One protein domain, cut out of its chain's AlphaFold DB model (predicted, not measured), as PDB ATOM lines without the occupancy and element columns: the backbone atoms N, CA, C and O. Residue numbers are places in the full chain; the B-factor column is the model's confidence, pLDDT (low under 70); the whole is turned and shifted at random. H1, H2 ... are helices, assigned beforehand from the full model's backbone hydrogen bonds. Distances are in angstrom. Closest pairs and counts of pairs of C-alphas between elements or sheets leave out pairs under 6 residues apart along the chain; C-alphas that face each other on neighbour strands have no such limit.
ATOM      1  N   GLN A   2     131.848 135.723  70.953       68.12
ATOM      2  CA  GLN A   2     131.290 136.258  72.208       68.12
ATOM      3  C   GLN A   2     130.281 137.411  72.028       68.12
ATOM      4  O   GLN A   2     129.218 137.399  72.637       68.12
ATOM      5  N   GLU A   3     130.566 138.368  71.140       72.88
ATOM      6  CA  GLU A   3     129.696 139.536  70.929       72.88
ATOM      7  C   GLU A   3     128.311 139.171  70.363       72.88
ATOM      8  O   GLU A   3     127.292 139.683  70.820       72.88
ATOM      9  N   ARG A   4     128.238 138.217  69.421       69.75
ATOM     10  CA  ARG A   4     126.950 137.755  68.870       69.75
ATOM     11  C   ARG A   4     126.142 136.993  69.911       69.75
ATOM     12  O   ARG A   4     124.942 137.207  70.027       69.75
ATOM     13  N   ARG A   5     126.805 136.152  70.708       69.00
ATOM     14  CA  ARG A   5     126.174 135.438  71.822       69.00
ATOM     15  C   ARG A   5     125.570 136.414  72.836       69.00
ATOM     16  O   ARG A   5     124.429 136.237  73.247       69.00
ATOM     17  N   ASN A   6     126.287 137.489  73.162       77.31
ATOM     18  CA  ASN A   6     125.780 138.541  74.041       77.31
ATOM     19  C   ASN A   6     124.535 139.238  73.466       77.31
ATOM     20  O   ASN A   6     123.628 139.580  74.223       77.31
ATOM     21  N   GLN A   7     124.455 139.436  72.146       77.19
ATOM     22  CA  GLN A   7     123.259 139.988  71.494       77.19
ATOM     23  C   GLN A   7     122.058 139.037  71.582       77.19
ATOM     24  O   GLN A   7     120.970 139.479  71.945       77.19
ATOM     25  N   PHE A   8     122.251 137.737  71.336       76.31
ATOM     26  CA  PHE A   8     121.199 136.725  71.499       76.31
ATOM     27  C   PHE A   8     120.661 136.675  72.930       76.31
ATOM     28  O   PHE A   8     119.454 136.767  73.130       76.31
ATOM     29  N   VAL A   9     121.549 136.606  73.928       78.94
ATOM     30  CA  VAL A   9     121.162 136.572  75.348       78.94
ATOM     31  C   VAL A   9     120.368 137.822  75.734       78.94
ATOM     32  O   VAL A   9     119.358 137.719  76.424       78.94
ATOM     33  N   LYS A  10     120.769 139.006  75.249       83.94
ATOM     34  CA  LYS A  10     120.035 140.257  75.501       83.94
ATOM     35  C   LYS A  10     118.626 140.238  74.908       83.94
ATOM     36  O   LYS A  10     117.690 140.639  75.594       83.94
ATOM     37  N   VAL A  11     118.472 139.802  73.658       82.06
ATOM     38  CA  VAL A  11     117.166 139.771  72.974       82.06
ATOM     39  C   VAL A  11     116.246 138.737  73.616       82.06
ATOM     40  O   VAL A  11     115.100 139.055  73.912       82.06
ATOM     41  N   LEU A  12     116.758 137.543  73.921       79.88
ATOM     42  CA  LEU A  12     115.998 136.498  74.610       79.88
ATOM     43  C   LEU A  12     115.542 136.941  76.000       79.88
ATOM     44  O   LEU A  12     114.364 136.816  76.316       79.88
ATOM     45  N   ALA A  13     116.428 137.559  76.785       81.56
ATOM     46  CA  ALA A  13     116.065 138.100  78.092       81.56
ATOM     47  C   ALA A  13     114.994 139.205  77.993       81.56
ATOM     48  O   ALA A  13     114.155 139.349  78.883       81.56
ATOM     49  N   GLN A  14     115.001 140.008  76.923       83.19
ATOM     50  CA  GLN A  14     113.961 141.014  76.687       83.19
ATOM     51  C   GLN A  14     112.627 140.386  76.275       83.19
ATOM     52  O   GLN A  14     111.595 140.787  76.817       83.19
ATOM     53  N   ILE A  15     112.647 139.401  75.372       81.75
ATOM     54  CA  ILE A  15     111.462 138.639  74.959       81.75
ATOM     55  C   ILE A  15     110.842 137.961  76.173       81.75
ATOM     56  O   ILE A  15     109.662 138.152  76.428       81.75
ATOM     57  N   GLU A  16     111.636 137.260  76.979       79.06
ATOM     58  CA  GLU A  16     111.176 136.584  78.190       79.06
ATOM     59  C   GLU A  16     110.570 137.581  79.191       79.06
ATOM     60  O   GLU A  16     109.480 137.374  79.719       79.06
ATOM     61  N   LYS A  17     111.219 138.735  79.396       83.50
ATOM     62  CA  LYS A  17     110.718 139.789  80.289       83.50
ATOM     63  C   LYS A  17     109.394 140.396  79.821       83.50
ATOM     64  O   LYS A  17     108.584 140.790  80.662       83.50
ATOM     65  N   ILE A  18     109.194 140.555  78.514       76.75
ATOM     66  CA  ILE A  18     107.953 141.095  77.944       76.75
ATOM     67  C   ILE A  18     106.877 140.005  77.920       76.75
ATOM     68  O   ILE A  18     105.760 140.254  78.363       76.75
ATOM     69  N   SER A  19     107.234 138.793  77.506       75.75
ATOM     70  CA  SER A  19     106.357 137.628  77.450       75.75
ATOM     71  C   SER A  19     105.813 137.274  78.830       75.75
ATOM     72  O   SER A  19     104.603 137.277  79.000       75.75
ATOM     73  N   ASN A  20     106.651 137.158  79.866       72.06
ATOM     74  CA  ASN A  20     106.195 136.897  81.241       72.06
ATOM     75  C   ASN A  20     105.299 138.018  81.795       72.06
ATOM     76  O   ASN A  20     104.442 137.792  82.650       72.06
ATOM     77  N   LYS A  21     105.465 139.257  81.313       71.56
ATOM     78  CA  LYS A  21     104.552 140.356  81.654       71.56
ATOM     79  C   LYS A  21     103.212 140.259  80.924       71.56
ATOM     80  O   LYS A  21     102.236 140.772  81.456       71.56
ATOM     81  N   LEU A  22     103.158 139.640  79.744       69.50
ATOM     82  CA  LEU A  22     101.961 139.512  78.904       69.50
ATOM     83  C   LEU A  22     101.206 138.183  79.122       69.50
ATOM     84  O   LEU A  22      99.978 138.172  79.124       69.50
ATOM     85  N   TYR A  23     101.913 137.084  79.364       64.81
ATOM     86  CA  TYR A  23     101.411 135.714  79.441       64.81
ATOM     87  C   TYR A  23     102.013 135.059  80.693       64.81
ATOM     88  O   TYR A  23     103.102 134.507  80.671       64.81
ATOM     89  N   ASN A  24     101.330 135.177  81.831       62.53
ATOM     90  CA  ASN A  24     101.761 134.582  83.107       62.53
ATOM     91  C   ASN A  24     101.293 133.119  83.274       62.53
ATOM     92  O   ASN A  24     101.213 132.642  84.407       62.53
ATOM     93  N   ASP A  25     100.926 132.444  82.182       47.41
ATOM     94  CA  ASP A  25     100.399 131.081  82.226       47.41
ATOM     95  C   ASP A  25     101.566 130.092  82.204       47.41
ATOM     96  O   ASP A  25     102.331 130.015  81.243       47.41
ATOM     97  N   SER A  26     101.750 129.411  83.327       61.28
ATOM     98  CA  SER A  26     102.702 128.326  83.482       61.28
ATOM     99  C   SER A  26     102.237 127.133  82.654       61.28
ATOM    100  O   SER A  26     101.341 126.429  83.107       61.28
ATOM    101  N   VAL A  34     117.389 126.927  76.149       47.78
ATOM    102  CA  VAL A  34     118.845 126.786  76.182       47.78
ATOM    103  C   VAL A  34     119.340 127.389  74.873       47.78
ATOM    104  O   VAL A  34     118.879 127.000  73.802       47.78
ATOM    105  N   VAL A  35     120.231 128.383  74.947       54.78
ATOM    106  CA  VAL A  35     120.933 128.899  73.765       54.78
ATOM    107  C   VAL A  35     121.678 127.717  73.158       54.78
ATOM    108  O   VAL A  35     122.734 127.337  73.655       54.78
ATOM    109  N   ASP A  36     121.091 127.102  72.134       54.38
ATOM    110  CA  ASP A  36     121.740 126.049  71.377       54.38
ATOM    111  C   ASP A  36     122.980 126.668  70.724       54.38
ATOM    112  O   ASP A  36     122.884 127.519  69.836       54.38
ATOM    113  N   GLU A  37     124.160 126.287  71.220       54.97
ATOM    114  CA  GLU A  37     125.463 126.764  70.734       54.97
ATOM    115  C   GLU A  37     125.653 126.450  69.233       54.97
ATOM    116  O   GLU A  37     126.505 127.050  68.575       54.97
ATOM    117  N   SER A  38     124.823 125.555  68.682       56.72
ATOM    118  CA  SER A  38     124.810 125.115  67.285       56.72
ATOM    119  C   SER A  38     124.157 126.109  66.308       56.72
ATOM    120  O   SER A  38     124.557 126.146  65.145       56.72
ATOM    121  N   ASP A  39     123.183 126.931  66.737       58.66
ATOM    122  CA  ASP A  39     122.355 127.771  65.839       58.66
ATOM    123  C   ASP A  39     122.449 129.280  66.142       58.66
ATOM    124  O   ASP A  39     121.464 130.012  66.263       58.66
ATOM    125  N   LEU A  40     123.679 129.797  66.202       67.38
ATOM    126  CA  LEU A  40     123.974 131.241  66.259       67.38
ATOM    127  C   LEU A  40     123.844 131.925  64.877       67.38
ATOM    128  O   LEU A  40     124.638 132.804  64.515       67.38
ATOM    129  N   SER A  41     122.861 131.513  64.069       74.81
ATOM    130  CA  SER A  41     122.675 132.025  62.712       74.81
ATOM    131  C   SER A  41     122.054 133.429  62.700       74.81
ATOM    132  O   SER A  41     121.175 133.778  63.488       74.81
ATOM    133  N   ILE A  42     122.479 134.266  61.747       71.81
ATOM    134  CA  ILE A  42     121.933 135.626  61.555       71.81
ATOM    135  C   ILE A  42     120.416 135.580  61.278       71.81
ATOM    136  O   ILE A  42     119.687 136.490  61.673       71.81
ATOM    137  N   ARG A  43     119.923 134.498  60.655       78.75
ATOM    138  CA  ARG A  43     118.488 134.269  60.419       78.75
ATOM    139  C   ARG A  43     117.723 134.081  61.729       78.75
ATOM    140  O   ARG A  43     116.695 134.733  61.899       78.75
ATOM    141  N   LYS A  44     118.229 133.263  62.662       79.19
ATOM    142  CA  LYS A  44     117.598 133.061  63.975       79.19
ATOM    143  C   LYS A  44     117.603 134.344  64.810       79.19
ATOM    144  O   LYS A  44     116.586 134.686  65.408       79.19
ATOM    145  N   LEU A  45     118.691 135.119  64.764       77.88
ATOM    146  CA  LEU A  45     118.745 136.438  65.407       77.88
ATOM    147  C   LEU A  45     117.703 137.402  64.819       77.88
ATOM    148  O   LEU A  45     117.070 138.153  65.559       77.88
ATOM    149  N   GLY A  46     117.518 137.379  63.496       80.62
ATOM    150  CA  GLY A  46     116.500 138.165  62.802       80.62
ATOM    151  C   GLY A  46     115.070 137.771  63.183       80.62
ATOM    152  O   GLY A  46     114.237 138.655  63.369       80.62
ATOM    153  N   GLN A  47     114.802 136.471  63.357       83.81
ATOM    154  CA  GLN A  47     113.514 135.967  63.852       83.81
ATOM    155  C   GLN A  47     113.222 136.467  65.269       83.81
ATOM    156  O   GLN A  47     112.164 137.047  65.487       83.81
ATOM    157  N   LEU A  48     114.181 136.344  66.193       79.50
ATOM    158  CA  LEU A  48     114.018 136.823  67.571       79.50
ATOM    159  C   LEU A  48     113.799 138.341  67.636       79.50
ATOM    160  O   LEU A  48     112.953 138.821  68.380       79.50
ATOM    161  N   HIS A  49     114.508 139.123  66.819       83.38
ATOM    162  CA  HIS A  49     114.239 140.563  66.730       83.38
ATOM    163  C   HIS A  49     112.852 140.874  66.155       83.38
ATOM    164  O   HIS A  49     112.282 141.905  66.505       83.38
ATOM    165  N   SER A  50     112.317 140.037  65.261       84.50
ATOM    166  CA  SER A  50     110.944 140.196  64.771       84.50
ATOM    167  C   SER A  50     109.932 139.913  65.869       84.50
ATOM    168  O   SER A  50     109.079 140.752  66.120       84.50
ATOM    169  N   GLU A  51     110.100 138.805  66.584       84.12
ATOM    170  CA  GLU A  51     109.244 138.426  67.708       84.12
ATOM    171  C   GLU A  51     109.248 139.492  68.813       84.12
ATOM    172  O   GLU A  51     108.198 139.879  69.322       84.12
ATOM    173  N   LEU A  52     110.419 140.059  69.125       83.12
ATOM    174  CA  LEU A  52     110.531 141.184  70.051       83.12
ATOM    175  C   LEU A  52     109.732 142.409  69.572       83.12
ATOM    176  O   LEU A  52     109.070 143.052  70.384       83.12
ATOM    177  N   ARG A  53     109.797 142.753  68.277       87.25
ATOM    178  CA  ARG A  53     109.037 143.886  67.717       87.25
ATOM    179  C   ARG A  53     107.534 143.652  67.809       87.25
ATOM    180  O   ARG A  53     106.827 144.563  68.226       87.25
ATOM    181  N   ASP A  54     107.075 142.450  67.483       83.62
ATOM    182  CA  ASP A  54     105.655 142.099  67.522       83.62
ATOM    183  C   ASP A  54     105.115 142.162  68.964       83.62
ATOM    184  O   ASP A  54     104.061 142.746  69.221       83.62
ATOM    185  N   LEU A  55     105.884 141.661  69.939       80.19
ATOM    186  CA  LEU A  55     105.549 141.759  71.366       80.19
ATOM    187  C   LEU A  55     105.541 143.206  71.878       80.19
ATOM    188  O   LEU A  55     104.712 143.575  72.715       80.19
ATOM    189  N   GLN A  56     106.465 144.036  71.393       85.31
ATOM    190  CA  GLN A  56     106.501 145.457  71.727       85.31
ATOM    191  C   GLN A  56     105.268 146.184  71.168       85.31
ATOM    192  O   GLN A  56     104.668 146.994  71.873       85.31
ATOM    193  N   GLN A  57     104.860 145.852  69.941       84.88
ATOM    194  CA  GLN A  57     103.675 146.411  69.298       84.88
ATOM    195  C   GLN A  57     102.385 146.022  70.035       84.88
ATOM    196  O   GLN A  57     101.570 146.891  70.335       84.88
ATOM    197  N   ASP A  58     102.232 144.754  70.420       79.31
ATOM    198  CA  ASP A  58     101.064 144.287  71.184       79.31
ATOM    199  C   ASP A  58     100.938 145.011  72.539       79.31
ATOM    200  O   ASP A  58      99.849 145.398  72.974       79.31
ATOM    201  N   LYS A  59     102.067 145.286  73.202       81.62
ATOM    202  CA  LYS A  59     102.084 146.096  74.427       81.62
ATOM    203  C   LYS A  59     101.569 147.520  74.179       81.62
ATOM    204  O   LYS A  59     100.790 148.026  74.995       81.62
ATOM    205  N   ASP A  60     102.008 148.164  73.102       82.50
ATOM    206  CA  ASP A  60     101.617 149.538  72.773       82.50
ATOM    207  C   ASP A  60     100.132 149.621  72.376       82.50
ATOM    208  O   ASP A  60      99.408 150.494  72.864       82.50
ATOM    209  N   ASP A  61      99.628 148.661  71.600       82.06
ATOM    210  CA  ASP A  61      98.212 148.578  71.221       82.06
ATOM    211  C   ASP A  61      97.297 148.423  72.446       82.06
ATOM    212  O   ASP A  61      96.262 149.088  72.575       82.06
ATOM    213  N   ARG A  62      97.702 147.598  73.416       77.81
ATOM    214  CA  ARG A  62      96.970 147.431  74.682       77.81
ATOM    215  C   ARG A  62      96.974 148.702  75.524       77.81
ATOM    216  O   ARG A  62      95.947 149.035  76.117       77.81
ATOM    217  N   LEU A  63      98.097 149.420  75.572       82.31
ATOM    218  CA  LEU A  63      98.183 150.703  76.270       82.31
ATOM    219  C   LEU A  63      97.228 151.729  75.645       82.31
ATOM    220  O   LEU A  63      96.494 152.405  76.370       82.31
ATOM    221  N   ASN A  64      97.178 151.784  74.314       84.62
ATOM    222  CA  ASN A  64      96.267 152.655  73.579       84.62
ATOM    223  C   ASN A  64      94.794 152.329  73.877       84.62
ATOM    224  O   ASN A  64      94.014 153.239  74.152       84.62
ATOM    225  N   HIS A  65      94.406 151.050  73.929       82.50
ATOM    226  CA  HIS A  65      93.044 150.658  74.317       82.50
ATOM    227  C   HIS A  65      92.663 151.109  75.734       82.50
ATOM    228  O   HIS A  65      91.546 151.579  75.961       82.50
ATOM    229  N   VAL A  66      93.581 150.995  76.694       81.56
ATOM    230  CA  VAL A  66      93.346 151.446  78.073       81.56
ATOM    231  C   VAL A  66      93.184 152.970  78.131       81.56
ATOM    232  O   VAL A  66      92.267 153.464  78.795       81.56
ATOM    233  N   LEU A  67      94.012 153.714  77.391       85.00
ATOM    234  CA  LEU A  67      93.917 155.172  77.272       85.00
ATOM    235  C   LEU A  67      92.578 155.610  76.645       85.00
ATOM    236  O   LEU A  67      91.927 156.544  77.127       85.00
ATOM    237  N   ASP A  68      92.127 154.901  75.613       84.38
ATOM    238  CA  ASP A  68      90.838 155.116  74.954       84.38
ATOM    239  C   ASP A  68      89.668 154.915  75.923       84.38
ATOM    240  O   ASP A  68      88.775 155.760  76.007       84.38
ATOM    241  N   ILE A  69      89.676 153.833  76.708       84.06
ATOM    242  CA  ILE A  69      88.642 153.587  77.722       84.06
ATOM    243  C   ILE A  69      88.653 154.696  78.770       84.06
ATOM    244  O   ILE A  69      87.584 155.194  79.122       84.06
ATOM    245  N   TYR A  70      89.830 155.120  79.237       83.50
ATOM    246  CA  TYR A  70      89.951 156.208  80.204       83.50
ATOM    247  C   TYR A  70      89.347 157.513  79.674       83.50
ATOM    248  O   TYR A  70      88.513 158.135  80.338       83.50
ATOM    249  N   SER A  71      89.696 157.900  78.444       86.12
ATOM    250  CA  SER A  71      89.150 159.109  77.822       86.12
ATOM    251  C   SER A  71      87.629 159.029  77.617       86.12
ATOM    252  O   SER A  71      86.914 159.981  77.939       86.12
ATOM    253  N   LEU A  72      87.104 157.880  77.174       85.44
ATOM    254  CA  LEU A  72      85.665 157.651  77.010       85.44
ATOM    255  C   LEU A  72      84.920 157.677  78.348       85.44
ATOM    256  O   LEU A  72      83.839 158.259  78.423       85.44
ATOM    257  N   CYS A  73      85.490 157.095  79.404       85.75
ATOM    258  CA  CYS A  73      84.917 157.136  80.749       85.75
ATOM    259  C   CYS A  73      84.852 158.574  81.272       85.75
ATOM    260  O   CYS A  73      83.787 159.004  81.717       85.75
ATOM    261  N   LYS A  74      85.927 159.357  81.098       85.06
ATOM    262  CA  LYS A  74      85.965 160.781  81.461       85.06
ATOM    263  C   LYS A  74      84.884 161.592  80.741       85.06
ATOM    264  O   LYS A  74      84.177 162.366  81.379       85.06
ATOM    265  N   VAL A  75      84.715 161.400  79.429       84.31
ATOM    266  CA  VAL A  75      83.680 162.095  78.634       84.31
ATOM    267  C   VAL A  75      82.266 161.657  79.028       84.31
ATOM    268  O   VAL A  75      81.334 162.462  79.019       84.31
ATOM    269  N   LEU A  76      82.080 160.384  79.375       82.62
ATOM    270  CA  LEU A  76      80.781 159.837  79.763       82.62
ATOM    271  C   LEU A  76      80.434 160.057  81.245       82.62
ATOM    272  O   LEU A  76      79.286 159.778  81.616       82.62
ATOM    273  N   GLY A  77      81.375 160.546  82.058       83.44
ATOM    274  CA  GLY A  77      81.236 160.657  83.512       83.44
ATOM    275  C   GLY A  77      81.102 159.295  84.198       83.44
ATOM    276  O   GLY A  77      80.374 159.173  85.177       83.44
ATOM    277  N   LEU A  78      81.711 158.254  83.625       82.81
ATOM    278  CA  LEU A  78      81.743 156.912  84.201       82.81
ATOM    279  C   LEU A  78      83.024 156.743  85.006       82.81
ATOM    280  O   LEU A  78      84.078 157.233  84.601       82.81
ATOM    281  N   ASP A  79      82.932 156.009  86.108       80.31
ATOM    282  CA  ASP A  79      84.119 155.591  86.828       80.31
ATOM    283  C   ASP A  79      84.879 154.522  86.015       80.31
ATOM    284  O   ASP A  79      84.306 153.574  85.461       80.31
ATOM    285  N   PHE A  80      86.181 154.747  85.876       75.81
ATOM    286  CA  PHE A  80      87.057 153.925  85.055       75.81
ATOM    287  C   PHE A  80      87.258 152.547  85.692       75.81
ATOM    288  O   PHE A  80      87.181 151.540  84.988       75.81
ATOM    289  N   GLU A  81      87.425 152.494  87.015       73.50
ATOM    290  CA  GLU A  81      87.700 151.257  87.750       73.50
ATOM    291  C   GLU A  81      86.517 150.292  87.668       73.50
ATOM    292  O   GLU A  81      86.674 149.140  87.263       73.50
ATOM    293  N   THR A  82      85.302 150.784  87.900       75.31
ATOM    294  CA  THR A  82      84.069 149.998  87.730       75.31
ATOM    295  C   THR A  82      83.790 149.592  86.280       75.31
ATOM    296  O   THR A  82      83.090 148.605  86.036       75.31
ATOM    297  N   THR A  83      84.300 150.332  85.291       77.81
ATOM    298  CA  THR A  83      84.113 150.013  83.866       77.81
ATOM    299  C   THR A  83      85.082 148.935  83.395       77.81
ATOM    300  O   THR A  83      84.690 148.053  82.630       77.81
ATOM    301  N   VAL A  84      86.321 148.981  83.873       72.75
ATOM    302  CA  VAL A  84      87.373 148.017  83.553       72.75
ATOM    303  C   VAL A  84      87.208 146.714  84.350       72.75
ATOM    304  O   VAL A  84      87.380 145.637  83.779       72.75
ATOM    305  N   ALA A  85      86.740 146.777  85.601       71.81
ATOM    306  CA  ALA A  85      86.400 145.598  86.407       71.81
ATOM    307  C   ALA A  85      85.327 144.702  85.751       71.81
ATOM    308  O   ALA A  85      85.332 143.486  85.922       71.81
ATOM    309  N   LYS A  86      84.427 145.287  84.944       71.75
ATOM    310  CA  LYS A  86      83.410 144.546  84.171       71.75
ATOM    311  C   LYS A  86      83.987 143.755  82.996       71.75
ATOM    312  O   LYS A  86      83.303 142.879  82.479       71.75
ATOM    313  N   VAL A  87      85.196 144.089  82.546       69.94
ATOM    314  CA  VAL A  87      85.895 143.366  81.475       69.94
ATOM    315  C   VAL A  87      86.598 142.143  82.036       69.94
ATOM    316  O   VAL A  87      86.465 141.052  81.487       69.94
ATOM    317  N   HIS A  88      87.330 142.322  83.134       58.16
ATOM    318  CA  HIS A  88      87.908 141.221  83.883       58.16
ATOM    319  C   HIS A  88      88.118 141.644  85.347       58.16
ATOM    320  O   HIS A  88      88.678 142.722  85.573       58.16
ATOM    321  N   PRO A  89      87.743 140.810  86.339       60.72
ATOM    322  CA  PRO A  89      87.903 141.132  87.760       60.72
ATOM    323  C   PRO A  89      89.344 141.502  88.141       60.72
ATOM    324  O   PRO A  89      89.548 142.374  88.971       60.72
ATOM    325  N   SER A  90      90.346 140.916  87.468       55.56
ATOM    326  CA  SER A  90      91.777 141.194  87.714       55.56
ATOM    327  C   SER A  90      92.280 142.567  87.238       55.56
ATOM    328  O   SER A  90      93.455 142.885  87.420       55.56
ATOM    329  N   LEU A  91      91.426 143.376  86.600       55.50
ATOM    330  CA  LEU A  91      91.740 144.754  86.214       55.50
ATOM    331  C   LEU A  91      91.047 145.803  87.108       55.50
ATOM    332  O   LEU A  91      91.301 146.994  86.936       55.50
ATOM    333  N   GLY A  92      90.168 145.369  88.020       50.62
ATOM    334  CA  GLY A  92      89.553 146.198  89.056       50.62
ATOM    335  C   GLY A  92      90.336 146.135  90.367       50.62
ATOM    336  O   GLY A  92      91.119 145.212  90.577       50.62
ATOM    337  N   VAL A  93      90.137 147.150  91.207       55.28
ATOM    338  CA  VAL A  93      90.792 147.354  92.509       55.28
ATOM    339  C   VAL A  93      90.752 146.074  93.365       55.28
ATOM    340  O   VAL A  93      89.718 145.414  93.427       55.28
ATOM    341  N   ASP A  94      91.900 145.758  93.986       47.75
ATOM    342  CA  ASP A  94      92.146 144.718  95.011       47.75
ATOM    343  C   ASP A  94      92.661 143.322  94.606       47.75
ATOM    344  O   ASP A  94      92.260 142.325  95.199       47.75
ATOM    345  N   PHE A  95      93.659 143.212  93.718       41.53
ATOM    346  CA  PHE A  95      94.581 142.062  93.793       41.53
ATOM    347  C   PHE A  95      96.043 142.482  93.632       41.53
ATOM    348  O   PHE A  95      96.504 142.882  92.563       41.53
ATOM    349  N   GLU A  96      96.797 142.306  94.715       41.94
ATOM    350  CA  GLU A  96      98.247 142.499  94.845       41.94
ATOM    351  C   GLU A  96      99.068 141.452  94.047       41.94
ATOM    352  O   GLU A  96     100.281 141.331  94.197       41.94
ATOM    353  N   GLY A  97      98.426 140.699  93.145       45.97
ATOM    354  CA  GLY A  97      99.031 139.616  92.376       45.97
ATOM    355  C   GLY A  97      98.508 139.531  90.941       45.97
ATOM    356  O   GLY A  97      97.322 139.337  90.711       45.97
ATOM    357  N   LYS A  98      99.442 139.628  89.983       49.62
ATOM    358  CA  LYS A  98      99.357 139.187  88.572       49.62
ATOM    359  C   LYS A  98      98.109 139.608  87.767       49.62
ATOM    360  O   LYS A  98      97.096 138.920  87.701       49.62
ATOM    361  N   LYS A  99      98.273 140.677  86.976       55.44
ATOM    362  CA  LYS A  99      97.364 141.066  85.881       55.44
ATOM    363  C   LYS A  99      97.429 140.025  84.751       55.44
ATOM    364  O   LYS A  99      98.407 139.986  84.007       55.44
ATOM    365  N   SER A 100      96.410 139.176  84.618       49.03
ATOM    366  CA  SER A 100      96.287 138.196  83.528       49.03
ATOM    367  C   SER A 100      95.955 138.892  82.198       49.03
ATOM    368  O   SER A 100      94.818 139.289  81.927       49.03
ATOM    369  N   LEU A 101      96.974 139.057  81.360       59.00
ATOM    370  CA  LEU A 101      96.948 139.785  80.091       59.00
ATOM    371  C   LEU A 101      96.663 138.847  78.893       59.00
ATOM    372  O   LEU A 101      97.288 138.933  77.842       59.00
ATOM    373  N   THR A 102      95.692 137.943  79.026       64.44
ATOM    374  CA  THR A 102      95.312 136.977  77.978       64.44
ATOM    375  C   THR A 102      94.560 137.653  76.816       64.44
ATOM    376  O   THR A 102      93.858 138.642  77.024       64.44
TER     377      THR A 102
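This is residues 2 to 26 and 34 to 102 of the 291 residues of the protein "Microtubule-associated protein 65-9" of Actinidia rufa (UniProt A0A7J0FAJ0). One long helix, H2, makes the length of a rod; H1 packs side by side with its first half, running the same way, and short H3 folds back over its other end. H1 and H3 lie on the same side of H2, and beyond H3 residues 86 to 102 wind with no named element, turning back toward the end of H1. The printed part has 94 residues, with three named helices in the order H1, H2, H3 and no named strand; the class is all helix. It is only just loose, close to extended, with a radius of gyration of the C-alphas of 18.3 A and spans of 57 by 25 by 17 A.

Find C-alpha 2 at (131.290, 136.258, 72.208); from there H1, residues 2 to 22, runs 30.3 A. Next look at C-alpha 42 at (121.933, 135.626, 61.555), where H2, residues 42 to 76, sets out for 51.1 A. H3, residues 80 to 85, ends at C-alpha 85 at (86.400, 145.598, 86.407).

Begin with H1, which touches H2 at a shallow tilt of 30 degrees, the same way. Their closest C-alphas are those of Ile 15 and Leu 52, 5.6 A apart, and H2 touches H1 with residues 45 to 59 alone. With residues 69 to 74 alone, H2 touches H3, at a steep tilt of 60 degrees, opposite ways; the closest C-alphas are those of Cys 73 and Phe 80, 5.8 A apart. H1 and H3 are apart. In H2 and H3 every O i to N i+4 pair is within hydrogen-bond range, in H1 16 of 17.

The C-alphas of Ser 38 and Gly 77, the two farthest apart, are 58.5 A apart. Residues 27 to 33, in the link from H1 to H2, are not printed, and C-alphas 26 and 34 are 17.8 A apart across this cut. The link from H2 to H3 is tight. The mean pLDDT of the printed part is 72.7; look for values under 70 at residues 2, 4 to 5, 22 to 26, 34 to 40 and 87 to 102.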